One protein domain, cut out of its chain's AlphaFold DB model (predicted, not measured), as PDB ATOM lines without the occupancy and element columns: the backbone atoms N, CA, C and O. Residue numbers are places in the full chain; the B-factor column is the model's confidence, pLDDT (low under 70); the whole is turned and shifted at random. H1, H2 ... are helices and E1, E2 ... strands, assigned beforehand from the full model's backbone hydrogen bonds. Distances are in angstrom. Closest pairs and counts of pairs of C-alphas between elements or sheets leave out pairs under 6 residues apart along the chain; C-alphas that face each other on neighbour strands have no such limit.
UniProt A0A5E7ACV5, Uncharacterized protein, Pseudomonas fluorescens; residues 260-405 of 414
ATOM      1  N   GLY A 260     -21.809  20.214 -41.251       86.56
ATOM      2  CA  GLY A 260     -22.251  20.397 -39.866       86.56
ATOM      3  C   GLY A 260     -22.668  21.834 -39.537       86.56
ATOM      4  O   GLY A 260     -23.556  22.041 -38.715       86.56
ATOM      5  N   MET A 261     -22.118  22.837 -40.234       87.25
ATOM      6  CA  MET A 261     -22.495  24.245 -40.042       87.25
ATOM      7  C   MET A 261     -23.976  24.534 -40.316       87.25
ATOM      8  O   MET A 261     -24.489  25.536 -39.826       87.25
ATOM      9  N   LYS A 262     -24.693  23.664 -41.043       85.31
ATOM     10  CA  LYS A 262     -26.138  23.823 -41.279       85.31
ATOM     11  C   LYS A 262     -26.955  23.854 -39.984       85.31
ATOM     12  O   LYS A 262     -27.975  24.532 -39.936       85.31
ATOM     13  N   GLU A 263     -26.505  23.159 -38.940       84.94
ATOM     14  CA  GLU A 263     -27.157  23.163 -37.622       84.94
ATOM     15  C   GLU A 263     -26.981  24.502 -36.880       84.94
ATOM     16  O   GLU A 263     -27.720  24.805 -35.943       84.94
ATOM     17  N   PHE A 264     -26.037  25.331 -37.334       85.69
ATOM     18  CA  PHE A 264     -25.690  26.632 -36.766       85.69
ATOM     19  C   PHE A 264     -26.134  27.802 -37.650       85.69
ATOM     20  O   PHE A 264     -25.558  28.883 -37.547       85.69
ATOM     21  N   ALA A 265     -27.147  27.606 -38.502       83.50
ATOM     22  CA  ALA A 265     -27.656  28.647 -39.393       83.50
ATOM     23  C   ALA A 265     -27.959  29.959 -38.636       83.50
ATOM     24  O   ALA A 265     -28.761  29.970 -37.696       83.50
ATOM     25  N   GLY A 266     -27.309  31.055 -39.036       81.62
ATOM     26  CA  GLY A 266     -27.401  32.375 -38.399       81.62
ATOM     27  C   GLY A 266     -26.497  32.595 -37.175       81.62
ATOM     28  O   GLY A 266     -26.568  33.659 -36.568       81.62
ATOM     29  N   ARG A 267     -25.675  31.611 -36.786       86.50
ATOM     30  CA  ARG A 267     -24.671  31.679 -35.698       86.50
ATOM     31  C   ARG A 267     -23.353  31.007 -36.096       86.50
ATOM     32  O   ARG A 267     -22.616  30.478 -35.262       86.50
ATOM     33  N   GLU A 268     -23.046  30.999 -37.387       88.00
ATOM     34  CA  GLU A 268     -21.918  30.263 -37.947       88.00
ATOM     35  C   GLU A 268     -20.577  30.780 -37.418       88.00
ATOM     36  O   GLU A 268     -19.702  29.991 -37.055       88.00
ATOM     37  N   ALA A 269     -20.432  32.104 -37.322       86.88
ATOM     38  CA  ALA A 269     -19.233  32.741 -36.787       86.88
ATOM     39  C   ALA A 269     -18.990  32.351 -35.318       86.88
ATOM     40  O   ALA A 269     -17.863  32.059 -34.930       86.88
ATOM     41  N   GLU A 270     -20.042  32.250 -34.506       89.19
ATOM     42  CA  GLU A 270     -19.925  31.852 -33.099       89.19
ATOM     43  C   GLU A 270     -19.504  30.383 -32.961       89.19
ATOM     44  O   GLU A 270     -18.630  30.048 -32.158       89.19
ATOM     45  N   ALA A 271     -20.089  29.501 -33.774       89.62
ATOM     46  CA  ALA A 271     -19.767  28.080 -33.758       89.62
ATOM     47  C   ALA A 271     -18.327  27.815 -34.227       89.62
ATOM     48  O   ALA A 271     -17.595  27.059 -33.584       89.62
ATOM     49  N   LEU A 272     -17.880  28.473 -35.303       89.75
ATOM     50  CA  LEU A 272     -16.489  28.385 -35.759       89.75
ATOM     51  C   LEU A 272     -15.516  28.962 -34.726       89.75
ATOM     52  O   LEU A 272     -14.453  28.384 -34.502       89.75
ATOM     53  N   ALA A 273     -15.889  30.048 -34.049       88.94
ATOM     54  CA  ALA A 273     -15.079  30.654 -33.002       88.94
ATOM     55  C   ALA A 273     -14.907  29.682 -31.834       88.94
ATOM     56  O   ALA A 273     -13.780  29.411 -31.415       88.94
ATOM     57  N   GLN A 274     -15.999  29.060 -31.385       89.38
ATOM     58  CA  GLN A 274     -15.959  28.038 -30.345       89.38
ATOM     59  C   GLN A 274     -15.070  26.849 -30.739       89.38
ATOM     60  O   GLN A 274     -14.247  26.402 -29.935       89.38
ATOM     61  N   MET A 275     -15.180  26.360 -31.980       88.88
ATOM     62  CA  MET A 275     -14.337  25.274 -32.496       88.88
ATOM     63  C   MET A 275     -12.852  25.667 -32.569       88.88
ATOM     64  O   MET A 275     -11.977  24.874 -32.204       88.88
ATOM     65  N   ALA A 276     -12.560  26.916 -32.935       85.88
ATOM     66  CA  ALA A 276     -11.213  27.486 -32.918       85.88
ATOM     67  C   ALA A 276     -10.673  27.709 -31.489       85.88
ATOM     68  O   ALA A 276      -9.487  27.971 -31.304       85.88
ATOM     69  N   GLY A 277     -11.505  27.538 -30.454       86.88
ATOM     70  CA  GLY A 277     -11.140  27.767 -29.054       86.88
ATOM     71  C   GLY A 277     -11.260  29.225 -28.610       86.88
ATOM     72  O   GLY A 277     -10.734  29.571 -27.556       86.88
ATOM     73  N   ILE A 278     -11.943  30.062 -29.390       89.25
ATOM     74  CA  ILE A 278     -12.322  31.424 -29.019       89.25
ATOM     75  C   ILE A 278     -13.583  31.341 -28.153       89.25
ATOM     76  O   ILE A 278     -14.584  30.724 -28.519       89.25
ATOM     77  N   SER A 279     -13.539  31.962 -26.980       89.19
ATOM     78  CA  SER A 279     -14.672  32.015 -26.066       89.19
ATOM     79  C   SER A 279     -15.778  32.909 -26.637       89.19
ATOM     80  O   SER A 279     -15.582  34.104 -26.846       89.19
ATOM     81  N   VAL A 280     -16.945  32.305 -26.874       91.19
ATOM     82  CA  VAL A 280     -18.201  32.967 -27.290       91.19
ATOM     83  C   VAL A 280     -19.300  32.822 -26.236       91.19
ATOM     84  O   VAL A 280     -20.461  33.112 -26.483       91.19
ATOM     85  N   THR A 281     -18.946  32.325 -25.050       90.19
ATOM     86  CA  THR A 281     -19.819  32.214 -23.878       90.19
ATOM     87  C   THR A 281     -18.964  32.307 -22.621       90.19
ATOM     88  O   THR A 281     -17.818  31.854 -22.607       90.19
ATOM     89  N   PHE A 282     -19.529  32.847 -21.545       87.69
ATOM     90  CA  PHE A 282     -18.906  32.825 -20.225       87.69
ATOM     91  C   PHE A 282     -19.930  32.442 -19.136       87.69
ATOM     92  O   PHE A 282     -21.140  32.603 -19.351       87.69
ATOM     93  N   PRO A 283     -19.480  31.884 -17.989       86.12
ATOM     94  CA  PRO A 283     -20.360  31.480 -16.890       86.12
ATOM     95  C   PRO A 283     -21.162  32.650 -16.300       86.12
ATOM     96  O   PRO A 283     -20.933  33.812 -16.612       86.12
ATOM     97  N   SER A 284     -22.115  32.370 -15.408       88.62
ATOM     98  CA  SER A 284     -22.804  33.458 -14.699       88.62
ATOM     99  C   SER A 284     -21.805  34.309 -13.895       88.62
ATOM    100  O   SER A 284     -20.840  33.747 -13.372       88.62
ATOM    101  N   PRO A 285     -22.039  35.625 -13.713       86.88
ATOM    102  CA  PRO A 285     -21.141  36.474 -12.925       86.88
ATOM    103  C   PRO A 285     -20.837  35.910 -11.530       86.88
ATOM    104  O   PRO A 285     -19.708  35.988 -11.065       86.88
ATOM    105  N   MET A 286     -21.817  35.252 -10.901       86.88
ATOM    106  CA  MET A 286     -21.640  34.567  -9.617       86.88
ATOM    107  C   MET A 286     -20.661  33.391  -9.685       86.88
ATOM    108  O   MET A 286     -19.834  33.239  -8.794       86.88
ATOM    109  N   ALA A 287     -20.726  32.569 -10.734       89.38
ATOM    110  CA  ALA A 287     -19.756  31.491 -10.939       89.38
ATOM    111  C   ALA A 287     -18.356  32.040 -11.261       89.38
ATOM    112  O   ALA A 287     -17.349  31.418 -10.940       89.38
ATOM    113  N   MET A 288     -18.295  33.229 -11.862       90.06
ATOM    114  CA  MET A 288     -17.053  33.927 -12.181       90.06
ATOM    115  C   MET A 288     -16.424  34.647 -10.982       90.06
ATOM    116  O   MET A 288     -15.349  35.204 -11.159       90.06
ATOM    117  N   LEU A 289     -17.043  34.637  -9.792       90.38
ATOM    118  CA  LEU A 289     -16.433  35.148  -8.555       90.38
ATOM    119  C   LEU A 289     -15.380  34.200  -7.969       90.38
ATOM    120  O   LEU A 289     -14.633  34.611  -7.087       90.38
ATOM    121  N   ASP A 290     -15.290  32.955  -8.444       90.56
ATOM    122  CA  ASP A 290     -14.198  32.064  -8.059       90.56
ATOM    123  C   ASP A 290     -12.860  32.615  -8.602       90.56
ATOM    124  O   ASP A 290     -12.678  32.667  -9.827       90.56
ATOM    125  N   PRO A 291     -11.890  32.980  -7.734       88.75
ATOM    126  CA  PRO A 291     -10.580  33.477  -8.156       88.75
ATOM    127  C   PRO A 291      -9.843  32.531  -9.115       88.75
ATOM    128  O   PRO A 291      -9.027  32.976  -9.925       88.75
ATOM    129  N   SER A 292     -10.149  31.228  -9.075       88.50
ATOM    130  CA  SER A 292      -9.538  30.217  -9.942       88.50
ATOM    131  C   SER A 292      -9.782  30.461 -11.439       88.50
ATOM    132  O   SER A 292      -8.972  30.044 -12.269       88.50
ATOM    133  N   THR A 293     -10.841  31.194 -11.783       85.56
ATOM    134  CA  THR A 293     -11.240  31.516 -13.163       85.56
ATOM    135  C   THR A 293     -10.432  32.661 -13.789       85.56
ATOM    136  O   THR A 293     -10.563  32.927 -14.980       85.56
ATOM    137  N   SER A 294      -9.573  33.330 -13.011       86.94
ATOM    138  CA  SER A 294      -8.768  34.483 -13.455       86.94
ATOM    139  C   SER A 294      -7.333  34.111 -13.863       86.94
ATOM    140  O   SER A 294      -6.499  34.986 -14.075       86.94
ATOM    141  N   LYS A 295      -7.011  32.811 -13.934       83.56
ATOM    142  CA  LYS A 295      -5.629  32.304 -14.043       83.56
ATOM    143  C   LYS A 295      -4.922  32.590 -15.370       83.56
ATOM    144  O   LYS A 295      -3.697  32.651 -15.384       83.56
ATOM    145  N   SER A 296      -5.650  32.714 -16.476       85.44
ATOM    146  CA  SER A 296      -5.047  32.906 -17.798       85.44
ATOM    147  C   SER A 296      -5.947  33.717 -18.713       85.44
ATOM    148  O   SER A 296      -7.167  33.554 -18.682       85.44
ATOM    149  N   ALA A 297      -5.333  34.530 -19.571       88.75
ATOM    150  CA  ALA A 297      -6.034  35.165 -20.674       88.75
ATOM    151  C   ALA A 297      -6.301  34.140 -21.785       88.75
ATOM    152  O   ALA A 297      -5.404  33.388 -22.171       88.75
ATOM    153  N   THR A 298      -7.524  34.120 -22.304       88.69
ATOM    154  CA  THR A 298      -7.929  33.276 -23.435       88.69
ATOM    155  C   THR A 298      -8.523  34.147 -24.538       88.69
ATOM    156  O   THR A 298      -9.032  35.232 -24.244       88.69
ATOM    157  N   PRO A 299      -8.445  33.730 -25.815       90.00
ATOM    158  CA  PRO A 299      -9.092  34.471 -26.887       90.00
ATOM    159  C   PRO A 299     -10.607  34.472 -26.667       90.00
ATOM    160  O   PRO A 299     -11.214  33.428 -26.431       90.00
ATOM    161  N   MET A 300     -11.215  35.648 -26.743       91.25
ATOM    162  CA  MET A 300     -12.632  35.892 -26.512       91.25
ATOM    163  C   MET A 300     -13.178  36.811 -27.599       91.25
ATOM    164  O   MET A 300     -12.534  37.794 -27.967       91.25
ATOM    165  N   MET A 301     -14.366  36.484 -28.096       93.56
ATOM    166  CA  MET A 301     -15.121  37.344 -28.997       93.56
ATOM    167  C   MET A 301     -16.019  38.256 -28.171       93.56
ATOM    168  O   MET A 301     -16.803  37.750 -27.372       93.56
ATOM    169  N   ILE A 302     -15.922  39.566 -28.370       94.25
ATOM    170  CA  ILE A 302     -16.748  40.560 -27.682       94.25
ATOM    171  C   ILE A 302     -17.342  41.558 -28.674       94.25
ATOM    172  O   ILE A 302     -16.764  41.813 -29.731       94.25
ATOM    173  N   HIS A 303     -18.462  42.162 -28.293       96.19
ATOM    174  CA  HIS A 303     -19.022  43.334 -28.958       96.19
ATOM    175  C   HIS A 303     -19.070  44.476 -27.951       96.19
ATOM    176  O   HIS A 303     -19.682  44.341 -26.892       96.19
ATOM    177  N   VAL A 304     -18.353  45.555 -28.254       95.81
ATOM    178  CA  VAL A 304     -18.277  46.748 -27.407       95.81
ATOM    179  C   VAL A 304     -19.388  47.690 -27.824       95.81
ATOM    180  O   VAL A 304     -19.460  48.033 -28.992       95.81
ATOM    181  N   THR A 305     -20.212  48.148 -26.885       96.00
ATOM    182  CA  THR A 305     -21.353  49.037 -27.171       96.00
ATOM    183  C   THR A 305     -21.131  50.476 -26.714       96.00
ATOM    184  O   THR A 305     -21.824  51.390 -27.164       96.00
ATOM    185  N   GLY A 306     -20.161  50.704 -25.830       92.81
ATOM    186  CA  GLY A 306     -19.867  52.024 -25.285       92.81
ATOM    187  C   GLY A 306     -18.788  51.998 -24.209       92.81
ATOM    188  O   GLY A 306     -18.209  50.956 -23.910       92.81
ATOM    189  N   LYS A 307     -18.521  53.163 -23.615       93.19
ATOM    190  CA  LYS A 307     -17.557  53.341 -22.522       93.19
ATOM    191  C   LYS A 307     -18.237  54.031 -21.342       93.19
ATOM    192  O   LYS A 307     -18.923  55.032 -21.528       93.19
ATOM    193  N   SER A 308     -18.021  53.502 -20.142       89.25
ATOM    194  CA  SER A 308     -18.537  54.020 -18.876       89.25
ATOM    195  C   SER A 308     -17.410  54.031 -17.840       89.25
ATOM    196  O   SER A 308     -16.967  52.986 -17.359       89.25
ATOM    197  N   GLY A 309     -16.897  55.228 -17.534       88.56
ATOM    198  CA  GLY A 309     -15.712  55.398 -16.688       88.56
ATOM    199  C   GLY A 309     -14.483  54.687 -17.267       88.56
ATOM    200  O   GLY A 309     -14.129  54.894 -18.430       88.56
ATOM    201  N   ASP A 310     -13.863  53.830 -16.453       88.69
ATOM    202  CA  ASP A 310     -12.666  53.051 -16.807       88.69
ATOM    203  C   ASP A 310     -12.977  51.752 -17.576       88.69
ATOM    204  O   ASP A 310     -12.067  50.991 -17.914       88.69
ATOM    205  N   PHE A 311     -14.255  51.471 -17.845       93.44
ATOM    206  CA  PHE A 311     -14.701  50.225 -18.462       93.44
ATOM    207  C   PHE A 311     -15.392  50.464 -19.803       93.44
ATOM    208  O   PHE A 311     -16.148  51.418 -19.977       93.44
ATOM    209  N   TYR A 312     -15.193  49.538 -20.734       95.50
ATOM    210  CA  TYR A 312     -16.002  49.412 -21.939       95.50
ATOM    211  C   TYR A 312     -17.161  48.460 -21.660       95.50
ATOM    212  O   TYR A 312     -16.965  47.385 -21.089       95.50
ATOM    213  N   GLU A 313     -18.370  48.855 -22.035       96.19
ATOM    214  CA  GLU A 313     -19.550  48.004 -21.937       96.19
ATOM    215  C   GLU A 313     -19.567  47.018 -23.101       96.19
ATOM    216  O   GLU A 313     -19.312  47.393 -24.247       96.19
ATOM    217  N   ILE A 314     -19.866  45.758 -22.792       95.81
ATOM    218  CA  ILE A 314     -20.060  44.710 -23.791       95.81
ATOM    219  C   ILE A 314     -21.453  44.115 -23.643       95.81
ATOM    220  O   ILE A 314     -21.957  43.971 -22.525       95.81
ATOM    221  N   ASP A 315     -22.080  43.747 -24.755       94.69
ATOM    222  CA  ASP A 315     -23.366  43.041 -24.773       94.69
ATOM    223  C   ASP A 315     -23.252  41.584 -25.258       94.69
ATOM    224  O   ASP A 315     -24.143  40.779 -24.969       94.69
ATOM    225  N   PHE A 316     -22.123  41.220 -25.872       93.56
ATOM    226  CA  PHE A 316     -21.766  39.863 -26.285       93.56
ATOM    227  C   PHE A 316     -20.452  39.399 -25.627       93.56
ATOM    228  O   PHE A 316     -19.517  40.200 -25.545       93.56
ATOM    229  N   PRO A 317     -20.313  38.121 -25.201       88.31
ATOM    230  CA  PRO A 317     -21.298  37.022 -25.225       88.31
ATOM    231  C   PRO A 317     -22.547  37.203 -24.362       88.31
ATOM    232  O   PRO A 317     -23.565  36.546 -24.574       88.31
ATOM    233  N   ARG A 318     -22.453  38.066 -23.350       90.19
ATOM    234  CA  ARG A 318     -23.557  38.577 -22.530       90.19
ATOM    235  C   ARG A 318     -23.172  39.970 -22.040       90.19
ATOM    236  O   ARG A 318     -22.003  40.345 -22.107       90.19
ATOM    237  N   LYS A 319     -24.135  40.679 -21.447       92.81
ATOM    238  CA  LYS A 319     -23.881  41.954 -20.769       92.81
ATOM    239  C   LYS A 319     -22.765  41.828 -19.733       92.81
ATOM    240  O   LYS A 319     -22.835  40.982 -18.837       92.81
ATOM    241  N   GLY A 320     -21.776  42.697 -19.852       93.06
ATOM    242  CA  GLY A 320     -20.608  42.732 -18.992       93.06
ATOM    243  C   GLY A 320     -19.758  43.955 -19.288       93.06
ATOM    244  O   GLY A 320     -20.205  44.914 -19.920       93.06
ATOM    245  N   ARG A 321     -18.519  43.912 -18.815       94.56
ATOM    246  CA  ARG A 321     -17.556  44.990 -18.986       94.56
ATOM    247  C   ARG A 321     -16.192  44.442 -19.349       94.56
ATOM    248  O   ARG A 321     -15.819  43.340 -18.944       94.56
ATOM    249  N   VAL A 322     -15.420  45.236 -20.067       94.38
ATOM    250  CA  VAL A 322     -14.018  44.945 -20.327       94.38
ATOM    251  C   VAL A 322     -13.161  46.159 -19.989       94.38
ATOM    252  O   VAL A 322     -13.518  47.296 -20.284       94.38
ATOM    253  N   GLN A 323     -12.033  45.920 -19.331       93.69
ATOM    254  CA  GLN A 323     -10.987  46.903 -19.102       93.69
ATOM    255  C   GLN A 323      -9.866  46.659 -20.111       93.69
ATOM    256  O   GLN A 323      -9.327  45.551 -20.185       93.69
ATOM    257  N   ALA A 324      -9.507  47.687 -20.869       91.00
ATOM    258  CA  ALA A 324      -8.420  47.656 -21.834       91.00
ATOM    259  C   ALA A 324      -7.567  48.918 -21.677       91.00
ATOM    260  O   ALA A 324      -8.108  49.994 -21.439       91.00
ATOM    261  N   ASP A 325      -6.252  48.781 -21.842       86.69
ATOM    262  CA  ASP A 325      -5.329  49.927 -21.847       86.69
ATOM    263  C   ASP A 325      -5.376  50.695 -23.187       86.69
ATOM    264  O   ASP A 325      -4.879  51.813 -23.290       86.69
ATOM    265  N   ALA A 326      -5.971  50.085 -24.218       85.06
ATOM    266  CA  ALA A 326      -6.177  50.670 -25.537       85.06
ATOM    267  C   ALA A 326      -7.632  51.112 -25.724       85.06
ATOM    268  O   ALA A 326      -8.549  50.490 -25.180       85.06
ATOM    269  N   ASP A 327      -7.840  52.148 -26.540       87.50
ATOM    270  CA  ASP A 327      -9.182  52.610 -26.869       87.50
ATOM    271  C   ASP A 327      -9.913  51.617 -27.780       87.50
ATOM    272  O   ASP A 327      -9.444  51.291 -28.870       87.50
ATOM    273  N   LEU A 328     -11.071  51.142 -27.314       90.50
ATOM    274  CA  LEU A 328     -11.977  50.286 -28.074       90.50
ATOM    275  C   LEU A 328     -13.164  51.109 -28.586       90.50
ATOM    276  O   LEU A 328     -13.894  51.727 -27.810       90.50
ATOM    277  N   GLU A 329     -13.371  51.099 -29.897       91.69
ATOM    278  CA  GLU A 329     -14.561  51.659 -30.541       91.69
ATOM    279  C   GLU A 329     -15.770  50.722 -30.401       91.69
ATOM    280  O   GLU A 329     -15.610  49.539 -30.098       91.69
ATOM    281  N   ASN A 330     -16.976  51.241 -30.658       94.38
ATOM    282  CA  ASN A 330     -18.226  50.471 -30.671       94.38
ATOM    283  C   ASN A 330     -18.270  49.528 -31.890       94.38
ATOM    284  O   ASN A 330     -18.765  49.913 -32.950       94.38
ATOM    285  N   GLN A 331     -17.638  48.361 -31.752       94.94
ATOM    286  CA  GLN A 331     -17.393  47.367 -32.798       94.94
ATOM    287  C   GLN A 331     -17.191  45.964 -32.191       94.94
ATOM    288  O   GLN A 331     -17.119  45.776 -30.971       94.94
ATOM    289  N   TRP A 332     -17.066  44.965 -33.066       94.81
ATOM    290  CA  TRP A 332     -16.716  43.586 -32.723       94.81
ATOM    291  C   TRP A 332     -15.204  43.378 -32.616       94.81
ATOM    292  O   TRP A 332     -14.439  43.924 -33.410       94.81
ATOM    293  N   TYR A 333     -14.770  42.532 -31.678       92.94
ATOM    294  CA  TYR A 333     -13.357  42.196 -31.479       92.94
ATOM    295  C   TYR A 333     -13.151  40.720 -31.118       92.94
ATOM    296  O   TYR A 333     -13.953  40.130 -30.397       92.94
ATOM    297  N   VAL A 334     -12.013  40.150 -31.540       90.81
ATOM    298  CA  VAL A 334     -11.436  38.927 -30.952       90.81
ATOM    299  C   VAL A 334     -10.165  39.315 -30.207       90.81
ATOM    300  O   VAL A 334      -9.171  39.695 -30.825       90.81
ATOM    301  N   ILE A 335     -10.189  39.216 -28.880       90.69
ATOM    302  CA  ILE A 335      -9.104  39.675 -28.006       90.69
ATOM    303  C   ILE A 335      -8.780  38.650 -26.930       90.69
ATOM    304  O   ILE A 335      -9.644  37.909 -26.477       90.69
ATOM    305  N   HIS A 336      -7.525  38.615 -26.492       91.00
ATOM    306  CA  HIS A 336      -7.151  37.807 -25.338       91.00
ATOM    307  C   HIS A 336      -7.562  38.538 -24.066       91.00
ATOM    308  O   HIS A 336      -7.110  39.654 -23.817       91.00
ATOM    309  N   ALA A 337      -8.425  37.919 -23.268       91.69
ATOM    310  CA  ALA A 337      -8.952  38.520 -22.054       91.69
ATOM    311  C   ALA A 337      -8.920  37.528 -20.888       91.69
ATOM    312  O   ALA A 337      -9.136  36.331 -21.070       91.69
ATOM    313  N   ALA A 338      -8.640  38.025 -19.683       92.81
ATOM    314  CA  ALA A 338      -8.729  37.251 -18.445       92.81
ATOM    315  C   ALA A 338      -9.907  37.741 -17.601       92.81
ATOM    316  O   ALA A 338     -10.241  38.928 -17.617       92.81
ATOM    317  N   ASN A 339     -10.526  36.841 -16.838       93.88
ATOM    318  CA  ASN A 339     -11.573  37.225 -15.896       93.88
ATOM    319  C   ASN A 339     -11.001  38.131 -14.792       93.88
ATOM    320  O   ASN A 339      -9.943  37.847 -14.236       93.88
ATOM    321  N   MET A 340     -11.713  39.208 -14.475       94.12
ATOM    322  CA  MET A 340     -11.401  40.151 -13.398       94.12
ATOM    323  C   MET A 340     -12.565  40.302 -12.401       94.12
ATOM    324  O   MET A 340     -12.410  40.940 -11.364       94.12
ATOM    325  N   THR A 341     -13.706  39.660 -12.669       92.88
ATOM    326  CA  THR A 341     -14.916  39.683 -11.827       92.88
ATOM    327  C   THR A 341     -14.655  39.430 -10.329       92.88
ATOM    328  O   THR A 341     -15.220  40.171  -9.530       92.88
ATOM    329  N   PRO A 342     -13.794  38.477  -9.900       92.56
ATOM    330  CA  PRO A 342     -13.523  38.232  -8.475       92.56
ATOM    331  C   PRO A 342     -12.906  39.412  -7.716       92.56
ATOM    332  O   PRO A 342     -12.937  39.427  -6.488       92.56
ATOM    333  N   TYR A 343     -12.296  40.361  -8.428       91.56
ATOM    334  CA  TYR A 343     -11.493  41.439  -7.844       91.56
ATOM    335  C   TYR A 343     -12.188  42.797  -7.874       91.56
ATOM    336  O   TYR A 343     -11.611  43.785  -7.420       91.56
ATOM    337  N   LEU A 344     -13.407  42.863  -8.410       90.75
ATOM    338  CA  LEU A 344     -14.190  44.089  -8.459       90.75
ATOM    339  C   LEU A 344     -15.325  44.075  -7.428       90.75
ATOM    340  O   LEU A 344     -15.876  43.012  -7.127       90.75
ATOM    341  N   PRO A 345     -15.684  45.248  -6.875       87.25
ATOM    342  CA  PRO A 345     -16.807  45.357  -5.955       87.25
ATOM    343  C   PRO A 345     -18.133  45.035  -6.655       87.25
ATOM    344  O   PRO A 345     -18.283  45.211  -7.864       87.25
ATOM    345  N   LEU A 346     -19.115  44.589  -5.869       87.88
ATOM    346  CA  LEU A 346     -20.487  44.409  -6.344       87.88
ATOM    347  C   LEU A 346     -21.135  45.770  -6.622       87.88
ATOM    348  O   LEU A 346     -20.964  46.710  -5.846       87.88
ATOM    349  N   GLU A 347     -21.947  45.841  -7.671       86.38
ATOM    350  CA  GLU A 347     -22.722  47.027  -8.036       86.38
ATOM    351  C   GLU A 347     -24.199  46.748  -7.770       86.38
ATOM    352  O   GLU A 347     -24.740  45.744  -8.240       86.38
ATOM    353  N   ASP A 348     -24.828  47.566  -6.924       87.81
ATOM    354  CA  ASP A 348     -26.195  47.346  -6.427       87.81
ATOM    355  C   ASP A 348     -26.433  45.914  -5.899       87.81
ATOM    356  O   ASP A 348     -27.487  45.301  -6.092       87.81
ATOM    357  N   GLY A 349     -25.413  45.344  -5.244       85.44
ATOM    358  CA  GLY A 349     -25.445  43.987  -4.692       85.44
ATOM    359  C   GLY A 349     -25.336  42.863  -5.731       85.44
ATOM    360  O   GLY A 349     -25.578  41.705  -5.394       85.44
ATOM    361  N   ARG A 350     -24.978  43.170  -6.984       87.25
ATOM    362  CA  ARG A 350     -24.829  42.197  -8.077       87.25
ATOM    363  C   ARG A 350     -23.400  42.177  -8.611       87.25
ATOM    364  O   ARG A 350     -22.747  43.208  -8.736       87.25
ATOM    365  N   ALA A 351     -22.923  40.982  -8.956       89.75
ATOM    366  CA  ALA A 351     -21.664  40.821  -9.672       89.75
ATOM    367  C   ALA A 351     -21.873  41.118 -11.163       89.75
ATOM    368  O   ALA A 351     -22.831  40.626 -11.767       89.75
ATOM    369  N   ILE A 352     -20.959  41.885 -11.758       91.81
ATOM    370  CA  ILE A 352     -20.941  42.186 -13.192       91.81
ATOM    371  C   ILE A 352     -19.740  41.474 -13.805       91.81
ATOM    372  O   ILE A 352     -18.609  41.680 -13.363       91.81
ATOM    373  N   ALA A 353     -19.985  40.638 -14.819       93.56
ATOM    374  CA  ALA A 353     -18.918  39.945 -15.533       93.56
ATOM    375  C   ALA A 353     -17.946  40.979 -16.105       93.56
ATOM    376  O   ALA A 353     -18.329  41.783 -16.956       93.56
ATOM    377  N   THR A 354     -16.716  40.972 -15.602       94.25
ATOM    378  CA  THR A 354     -15.699  41.942 -15.983       94.25
ATOM    379  C   THR A 354     -14.428  41.236 -16.401       94.25
ATOM    380  O   THR A 354     -13.944  40.343 -15.704       94.25
ATOM    381  N   PHE A 355     -13.878  41.652 -17.533       94.44
ATOM    382  CA  PHE A 355     -12.677  41.075 -18.117       94.44
ATOM    383  C   PHE A 355     -11.585  42.124 -18.257       94.44
ATOM    384  O   PHE A 355     -11.868  43.311 -18.393       94.44
ATOM    385  N   ARG A 356     -10.330  41.686 -18.257       93.19
ATOM    386  CA  ARG A 356      -9.181  42.530 -18.576       93.19
ATOM    387  C   ARG A 356      -8.524  42.043 -19.856       93.19
ATOM    388  O   ARG A 356      -8.183  40.864 -19.949       93.19
ATOM    389  N   VAL A 357      -8.348  42.943 -20.818       91.06
ATOM    390  CA  VAL A 357      -7.678  42.659 -22.091       91.06
ATOM    391  C   VAL A 357      -6.173  42.586 -21.884       91.06
ATOM    392  O   VAL A 357      -5.576  43.461 -21.264       91.06
ATOM    393  N   TYR A 358      -5.562  41.560 -22.461       82.38
ATOM    394  CA  TYR A 358      -4.122  41.391 -22.581       82.38
ATOM    395  C   TYR A 358      -3.794  41.260 -24.066       82.38
ATOM    396  O   TYR A 358      -3.832  40.166 -24.625       82.38
ATOM    397  N   ALA A 359      -3.522  42.378 -24.731       68.06
ATOM    398  CA  ALA A 359      -3.209  42.382 -26.153       68.06
ATOM    399  C   ALA A 359      -1.694  42.511 -26.381       68.06
ATOM    400  O   ALA A 359      -1.029  43.325 -25.743       68.06
ATOM    401  N   ALA A 360      -1.145  41.732 -27.318       61.75
ATOM    402  CA  ALA A 360       0.249  41.838 -27.772       61.75
ATOM    403  C   ALA A 360       0.438  42.951 -28.835       61.75
ATOM    404  O   ALA A 360       1.265  42.827 -29.734       61.75
ATOM    405  N   GLY A 361      -0.380  44.006 -28.763       68.62
ATOM    406  CA  GLY A 361      -0.511  45.077 -29.755       68.62
ATOM    407  C   GLY A 361      -1.860  45.802 -29.618       68.62
ATOM    408  O   GLY A 361      -2.690  45.371 -28.816       68.62
ATOM    409  N   PRO A 362      -2.100  46.899 -30.359       73.81
ATOM    410  CA  PRO A 362      -3.394  47.579 -30.344       73.81
ATOM    411  C   PRO A 362      -4.505  46.621 -30.818       73.81
ATOM    412  O   PRO A 362      -4.324  45.950 -31.837       73.81
ATOM    413  N   PRO A 363      -5.638  46.515 -30.098       80.56
ATOM    414  CA  PRO A 363      -6.771  45.706 -30.527       80.56
ATOM    415  C   PRO A 363      -7.296  46.201 -31.874       80.56
ATOM    416  O   PRO A 363      -7.573  47.386 -32.043       80.56
ATOM    417  N   GLU A 364      -7.457  45.292 -32.827       85.25
ATOM    418  CA  GLU A 364      -8.025  45.620 -34.130       85.25
ATOM    419  C   GLU A 364      -9.494  45.201 -34.177       85.25
ATOM    420  O   GLU A 364      -9.821  44.035 -33.929       85.25
ATOM    421  N   ALA A 365     -10.362  46.151 -34.529       89.19
ATOM    422  CA  ALA A 365     -11.769  45.879 -34.773       89.19
ATOM    423  C   ALA A 365     -11.937  44.883 -35.929       89.19
ATOM    424  O   ALA A 365     -11.198  44.887 -36.921       89.19
ATOM    425  N   CYS A 366     -12.924  44.010 -35.783       90.06
ATOM    426  CA  CYS A 366     -13.363  43.114 -36.833       90.06
ATOM    427  C   CYS A 366     -14.103  43.898 -37.920       90.06
ATOM    428  O   CYS A 366     -14.801  44.870 -37.638       90.06
ATOM    429  N   LYS A 367     -13.947  43.482 -39.179       87.50
ATOM    430  CA  LYS A 367     -14.605  44.134 -40.323       87.50
ATOM    431  C   LYS A 367     -16.060  43.710 -40.486       87.50
ATOM    432  O   LYS A 367     -16.809  44.386 -41.184       87.50
ATOM    433  N   GLN A 368     -16.423  42.557 -39.932       86.12
ATOM    434  CA  GLN A 368     -17.759  41.984 -40.028       86.12
ATOM    435  C   GLN A 368     -18.312  41.684 -38.637       86.12
ATOM    436  O   GLN A 368     -17.557  41.401 -37.702       86.12
ATOM    437  N   ASP A 369     -19.641  41.705 -38.530       85.00
ATOM    438  CA  ASP A 369     -20.342  41.328 -37.308       85.00
ATOM    439  C   ASP A 369     -19.944  39.920 -36.856       85.00
ATOM    440  O   ASP A 369     -19.630  39.041 -37.668       85.00
ATOM    441  N   HIS A 370     -19.913  39.718 -35.536       85.88
ATOM    442  CA  HIS A 370     -19.442  38.481 -34.904       85.88
ATOM    443  C   HIS A 370     -18.023  38.069 -35.329       85.88
ATOM    444  O   HIS A 370     -17.660  36.895 -35.257       85.88
ATOM    445  N   CYS A 371     -17.205  39.021 -35.791       88.06
ATOM    446  CA  CYS A 371     -15.850  38.765 -36.267       88.06
ATOM    447  C   CYS A 371     -15.755  37.664 -37.327       88.06
ATOM    448  O   CYS A 371     -14.770  36.920 -37.366       88.06
ATOM    449  N   ALA A 372     -16.762  37.554 -38.200       82.94
ATOM    450  CA  ALA A 372     -16.790  36.555 -39.268       82.94
ATOM    451  C   ALA A 372     -15.567  36.640 -40.207       82.94
ATOM    452  O   ALA A 372     -15.176  35.646 -40.812       82.94
ATOM    453  N   ASP A 373     -14.906  37.797 -40.276       80.56
ATOM    454  CA  ASP A 373     -13.662  38.012 -41.017       80.56
ATOM    455  C   ASP A 373     -12.406  37.448 -40.327       80.56
ATOM    456  O   ASP A 373     -11.394  37.219 -40.988       80.56
ATOM    457  N   ARG A 374     -12.451  37.212 -39.009       77.62
ATOM    458  CA  ARG A 374     -11.339  36.642 -38.220       77.62
ATOM    459  C   ARG A 374     -11.556  35.191 -37.822       77.62
ATOM    460  O   ARG A 374     -10.618  34.517 -37.398       77.62
ATOM    461  N   VAL A 375     -12.785  34.709 -37.944       83.81
ATOM    462  CA  VAL A 375     -13.169  33.355 -37.580       83.81
ATOM    463  C   VAL A 375     -13.367  32.543 -38.854       83.81
ATOM    464  O   VAL A 375     -14.356  32.705 -39.561       83.81
ATOM    465  N   SER A 376     -12.424  31.647 -39.152       83.50
ATOM    466  CA  SER A 376     -12.436  30.864 -40.389       83.50
ATOM    467  C   SER A 376     -12.318  29.363 -40.139       83.50
ATOM    468  O   SER A 376     -11.778  28.911 -39.126       83.50
ATOM    469  N   PHE A 377     -12.773  28.568 -41.112       87.12
ATOM    470  CA  PHE A 377     -12.494  27.129 -41.143       87.12
ATOM    471  C   PHE A 377     -10.988  26.845 -41.075       87.12
ATOM    472  O   PHE A 377     -10.587  25.878 -40.436       87.12
ATOM    473  N   GLY A 378     -10.158  27.704 -41.676       86.44
ATOM    474  CA  GLY A 378      -8.701  27.608 -41.604       86.44
ATOM    475  C   GLY A 378      -8.178  27.654 -40.167       86.44
ATOM    476  O   GLY A 378      -7.398  26.790 -39.778       86.44
ATOM    477  N   ALA A 379      -8.682  28.571 -39.332       84.62
ATOM    478  CA  ALA A 379      -8.296  28.654 -37.920       84.62
ATOM    479  C   ALA A 379      -8.664  27.384 -37.123       84.62
ATOM    480  O   ALA A 379      -7.881  26.918 -36.296       84.62
ATOM    481  N   VAL A 380      -9.830  26.789 -37.404       88.62
ATOM    482  CA  VAL A 380     -10.252  25.513 -36.799       88.62
ATOM    483  C   VAL A 380      -9.345  24.367 -37.259       88.62
ATOM    484  O   VAL A 380      -8.836  23.598 -36.443       88.62
ATOM    485  N   LEU A 381      -9.094  24.271 -38.565       90.31
ATOM    486  CA  LEU A 381      -8.283  23.212 -39.166       90.31
ATOM    487  C   LEU A 381      -6.810  23.305 -38.756       90.31
ATOM    488  O   LEU A 381      -6.182  22.272 -38.555       90.31
ATOM    489  N   ALA A 382      -6.260  24.504 -38.561       88.19
ATOM    490  CA  ALA A 382      -4.892  24.700 -38.078       88.19
ATOM    491  C   ALA A 382      -4.657  24.043 -36.706       88.19
ATOM    492  O   ALA A 382      -3.588  23.492 -36.448       88.19
ATOM    493  N   LYS A 383      -5.677  24.043 -35.840       86.06
ATOM    494  CA  LYS A 383      -5.629  23.387 -34.527       86.06
ATOM    495  C   LYS A 383      -5.658  21.862 -34.635       86.06
ATOM    496  O   LYS A 383      -4.974  21.182 -33.875       86.06
ATOM    497  N   GLU A 384      -6.444  21.324 -35.564       88.81
ATOM    498  CA  GLU A 384      -6.544  19.876 -35.796       88.81
ATOM    499  C   GLU A 384      -5.351  19.326 -36.603       88.81
ATOM    500  O   GLU A 384      -4.961  18.168 -36.434       88.81
ATOM    501  N   PHE A 385      -4.730  20.163 -37.440       91.00
ATOM    502  CA  PHE A 385      -3.625  19.817 -38.335       91.00
ATOM    503  C   PHE A 385      -2.438  20.792 -38.188       91.00
ATOM    504  O   PHE A 385      -2.088  21.488 -39.144       91.00
ATOM    505  N   PRO A 386      -1.742  20.811 -37.034       85.62
ATOM    506  CA  PRO A 386      -0.700  21.805 -36.742       85.62
ATOM    507  C   PRO A 386       0.497  21.777 -37.709       85.62
ATOM    508  O   PRO A 386       1.181  22.779 -37.886       85.62
ATOM    509  N   ASN A 387       0.737  20.646 -38.381       86.19
ATOM    510  CA  ASN A 387       1.852  20.472 -39.319       86.19
ATOM    511  C   ASN A 387       1.464  20.697 -40.792       86.19
ATOM    512  O   ASN A 387       2.278  20.450 -41.678       86.19
ATOM    513  N   ALA A 388       0.228  21.120 -41.071       86.00
ATOM    514  CA  ALA A 388      -0.263  21.298 -42.438       86.00
ATOM    515  C   ALA A 388       0.042  22.679 -43.041       86.00
ATOM    516  O   ALA A 388      -0.303  22.918 -44.194       86.00
ATOM    517  N   GLY A 389       0.670  23.589 -42.285       85.25
ATOM    518  CA  GLY A 389       0.922  24.960 -42.749       85.25
ATOM    519  C   GLY A 389      -0.370  25.738 -43.022       85.25
ATOM    520  O   GLY A 389      -0.425  26.529 -43.956       85.25
ATOM    521  N   ILE A 390      -1.418  25.447 -42.249       87.50
ATOM    522  CA  ILE A 390      -2.741  26.067 -42.337       87.50
ATOM    523  C   ILE A 390      -2.825  27.168 -41.287       87.50
ATOM    524  O   ILE A 390      -2.375  26.984 -40.157       87.50
ATOM    525  N   ASP A 391      -3.450  28.282 -41.647       82.56
ATOM    526  CA  ASP A 391      -3.771  29.374 -40.740       82.56
ATOM    527  C   ASP A 391      -5.168  29.946 -41.044       82.56
ATOM    528  O   ASP A 391      -5.969  29.344 -41.762       82.56
ATOM    529  N   PHE A 392      -5.479  31.117 -40.484       76.69
ATOM    530  CA  PHE A 392      -6.770  31.777 -40.678       76.69
ATOM    531  C   PHE A 392      -7.037  32.208 -42.132       76.69
ATOM    532  O   PHE A 392      -8.203  32.384 -42.487       76.69
ATOM    533  N   SER A 393      -5.994  32.356 -42.959       81.31
ATOM    534  CA  SER A 393      -6.063  32.759 -44.370       81.31
ATOM    535  C   SER A 393      -6.238  31.583 -45.336       81.31
ATOM    536  O   SER A 393      -6.455  31.786 -46.531       81.31
ATOM    537  N   TRP A 394      -6.156  30.349 -44.831       89.75
ATOM    538  CA  TRP A 394      -6.299  29.146 -45.639       89.75
ATOM    539  C   TRP A 394      -7.666  29.061 -46.332       89.75
ATOM    540  O   TRP A 394      -8.710  29.320 -45.728       89.75
ATOM    541  N   THR A 395      -7.656  28.588 -47.580       89.19
ATOM    542  CA  THR A 395      -8.856  28.239 -48.346       89.19
ATOM    543  C   THR A 395      -8.759  26.807 -48.892       89.19
ATOM    544  O   THR A 395      -7.651  26.274 -49.032       89.19
ATOM    545  N   PRO A 396      -9.884  26.155 -49.245       90.94
ATOM    546  CA  PRO A 396      -9.875  24.807 -49.819       90.94
ATOM    547  C   PRO A 396      -8.991  24.685 -51.065       90.94
ATOM    548  O   PRO A 396      -8.330  23.666 -51.259       90.94
ATOM    549  N   GLU A 397      -8.916  25.740 -51.877       92.56
ATOM    550  CA  GLU A 397      -8.104  25.788 -53.092       92.56
ATOM    551  C   GLU A 397      -6.613  25.598 -52.786       92.56
ATOM    552  O   GLU A 397      -5.922  24.916 -53.541       92.56
ATOM    553  N   VAL A 398      -6.124  26.118 -51.652       91.06
ATOM    554  CA  VAL A 398      -4.731  25.934 -51.212       91.06
ATOM    555  C   VAL A 398      -4.429  24.451 -50.992       91.06
ATOM    556  O   VAL A 398      -3.436  23.938 -51.499       91.06
ATOM    557  N   SER A 399      -5.298  23.728 -50.281       92.00
ATOM    558  CA  SER A 399      -5.124  22.279 -50.091       92.00
ATOM    559  C   SER A 399      -5.315  21.497 -51.390       92.00
ATOM    560  O   SER A 399      -4.596  20.526 -51.632       92.00
ATOM    561  N   GLN A 400      -6.240  21.930 -52.249       92.69
ATOM    562  CA  GLN A 400      -6.498  21.288 -53.535       92.69
ATOM    563  C   GLN A 400      -5.276  21.347 -54.460       92.69
ATOM    564  O   GLN A 400      -4.998  20.371 -55.153       92.69
ATOM    565  N   GLN A 401      -4.498  22.434 -54.428       92.75
ATOM    566  CA  GLN A 401      -3.257  22.554 -55.202       92.75
ATOM    567  C   GLN A 401      -2.257  21.436 -54.883       92.75
ATOM    568  O   GLN A 401      -1.687  20.858 -55.805       92.75
ATOM    569  N   TYR A 402      -2.074  21.076 -53.607       90.94
ATOM    570  CA  TYR A 402      -1.167  19.986 -53.217       90.94
ATOM    571  C   TYR A 402      -1.644  18.621 -53.718       90.94
ATOM    572  O   TYR A 402      -0.839  17.823 -54.201       90.94
ATOM    573  N   VAL A 403      -2.952  18.364 -53.637       90.62
ATOM    574  CA  VAL A 403      -3.561  17.114 -54.118       90.62
ATOM    575  C   VAL A 403      -3.439  17.008 -55.637       90.62
ATOM    576  O   VAL A 403      -2.980  15.992 -56.154       90.62
ATOM    577  N   THR A 404      -3.785  18.073 -56.360       91.69
ATOM    578  CA  THR A 404      -3.704  18.110 -57.823       91.69
ATOM    579  C   THR A 404      -2.259  18.024 -58.315       91.69
ATOM    580  O   THR A 404      -1.992  17.290 -59.263       91.69
ATOM    581  N   ALA A 405      -1.309  18.696 -57.656       89.12
ATOM    582  CA  ALA A 405       0.109  18.606 -58.005       89.12
ATOM    583  C   ALA A 405       0.653  17.176 -57.859       89.12
ATOM    584  O   ALA A 405       1.433  16.726 -58.695       89.12
TER     585      ALA A 405
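Overview. This is residues 260 to 405 of the 414 residues of an uncharacterized protein of Pseudomonas fluorescens (UniProt A0A5E7ACV5). A small closed barrel of five strands, E1 to E5, fills one half of a long body; beyond it H2 and H4 lie side by side, with H1 at the corner of H2 and the last helix, H5, at the far end, its residues 400 to 405 sticking out. Short H3 sits on the barrel, and long links without named elements loop round and away from it. The printed part has 146 residues, 69 of them, under half, in named elements: H1 H2 H3 E1 E2 E3 E4 E5 H4 H5, class mixed. Round the mixed ring run E1 E2 E3 E5 E4 and back to E1. It is only just compact, close to loose, with a radius of gyration of the C-alphas of 17.1 A, and a rod spanning 64 by 31 by 28 A.

Arrangement. In the barrel, E1, residues 298 to 308, and E2, residues 311 to 316, form an antiparallel hairpin, with N 305 and O 313 at 2.9 A. E2 and E3, residues 320 to 323, form another, with N 312 and O 322 at 2.8 A. E1 E2 E3 is a meander, each strand the antiparallel neighbour of the one before. E3 is parallel to E5, residues 354 to 357, with N 355 and O 321 at 2.9 A. E5 and E4, residues 332 to 339, form an antiparallel hairpin, with N 356 and O 338 at 2.8 A. E4 and E1, antiparallel, close the ring, with N 300 and O 335 at 2.8 A. E1 E2 E3 E4 is a Greek key, a meander whose first strand is the antiparallel neighbour of the fourth. E1 bends by 87 degrees at residue 305 and E4 by 74 degrees at residue 336. H3, residues 291 to 294, is on the barrel; the closest C-alphas of H3 and E4, of Ser 294 and Asn 339, are 4.6 A apart. H2, residues 268 to 276, is on it too; its closest C-alpha to E1, of Ala 273, is 7.8 A from that of Met 301. H2 and H4, residues 377 to 384, touch at a shallow tilt of 21 degrees, the same way; their closest C-alphas, of Ala 276 and Val 380, are 4.5 A apart. H1, residues 260 to 264, and H2 only just touch, only at the corner, with 3 pairs of C-alphas within 8 A, the closest those of Met 261 and Glu 268, 6.4 A. H5, residues 396 to 405, touches no helix and is not on the barrel. Every O i to N i+4 pair is within hydrogen-bond range in H2; the counts are 3 of 4 in H4, 5 of 6 in H5 and 0 of 1 in H1, where 2 of 2 O i to N i+3 pairs are, and H3 is too short for such a pair.

Along the chain. H1 begins at C-alpha 260, (-22.251, 20.397, -39.866). E1, 23.7 A long, begins at C-alpha 298, (-7.929, 33.276, -23.435); E4 is 18.7 A long and E2 14.8 A. H5, 14.3 A long, ends at C-alpha 405, (0.109, 18.606, -58.005).

Size, cuts and confidence. The two C-alphas farthest apart, of Asp 348 and Ala 405, are 64.6 A apart. The printed part has no cut. The links H2 to H3, E4 to E5, E5 to H4 and H4 to H5 are long. The mean pLDDT of the printed part is 88.6; residues 359 to 361 are under 70.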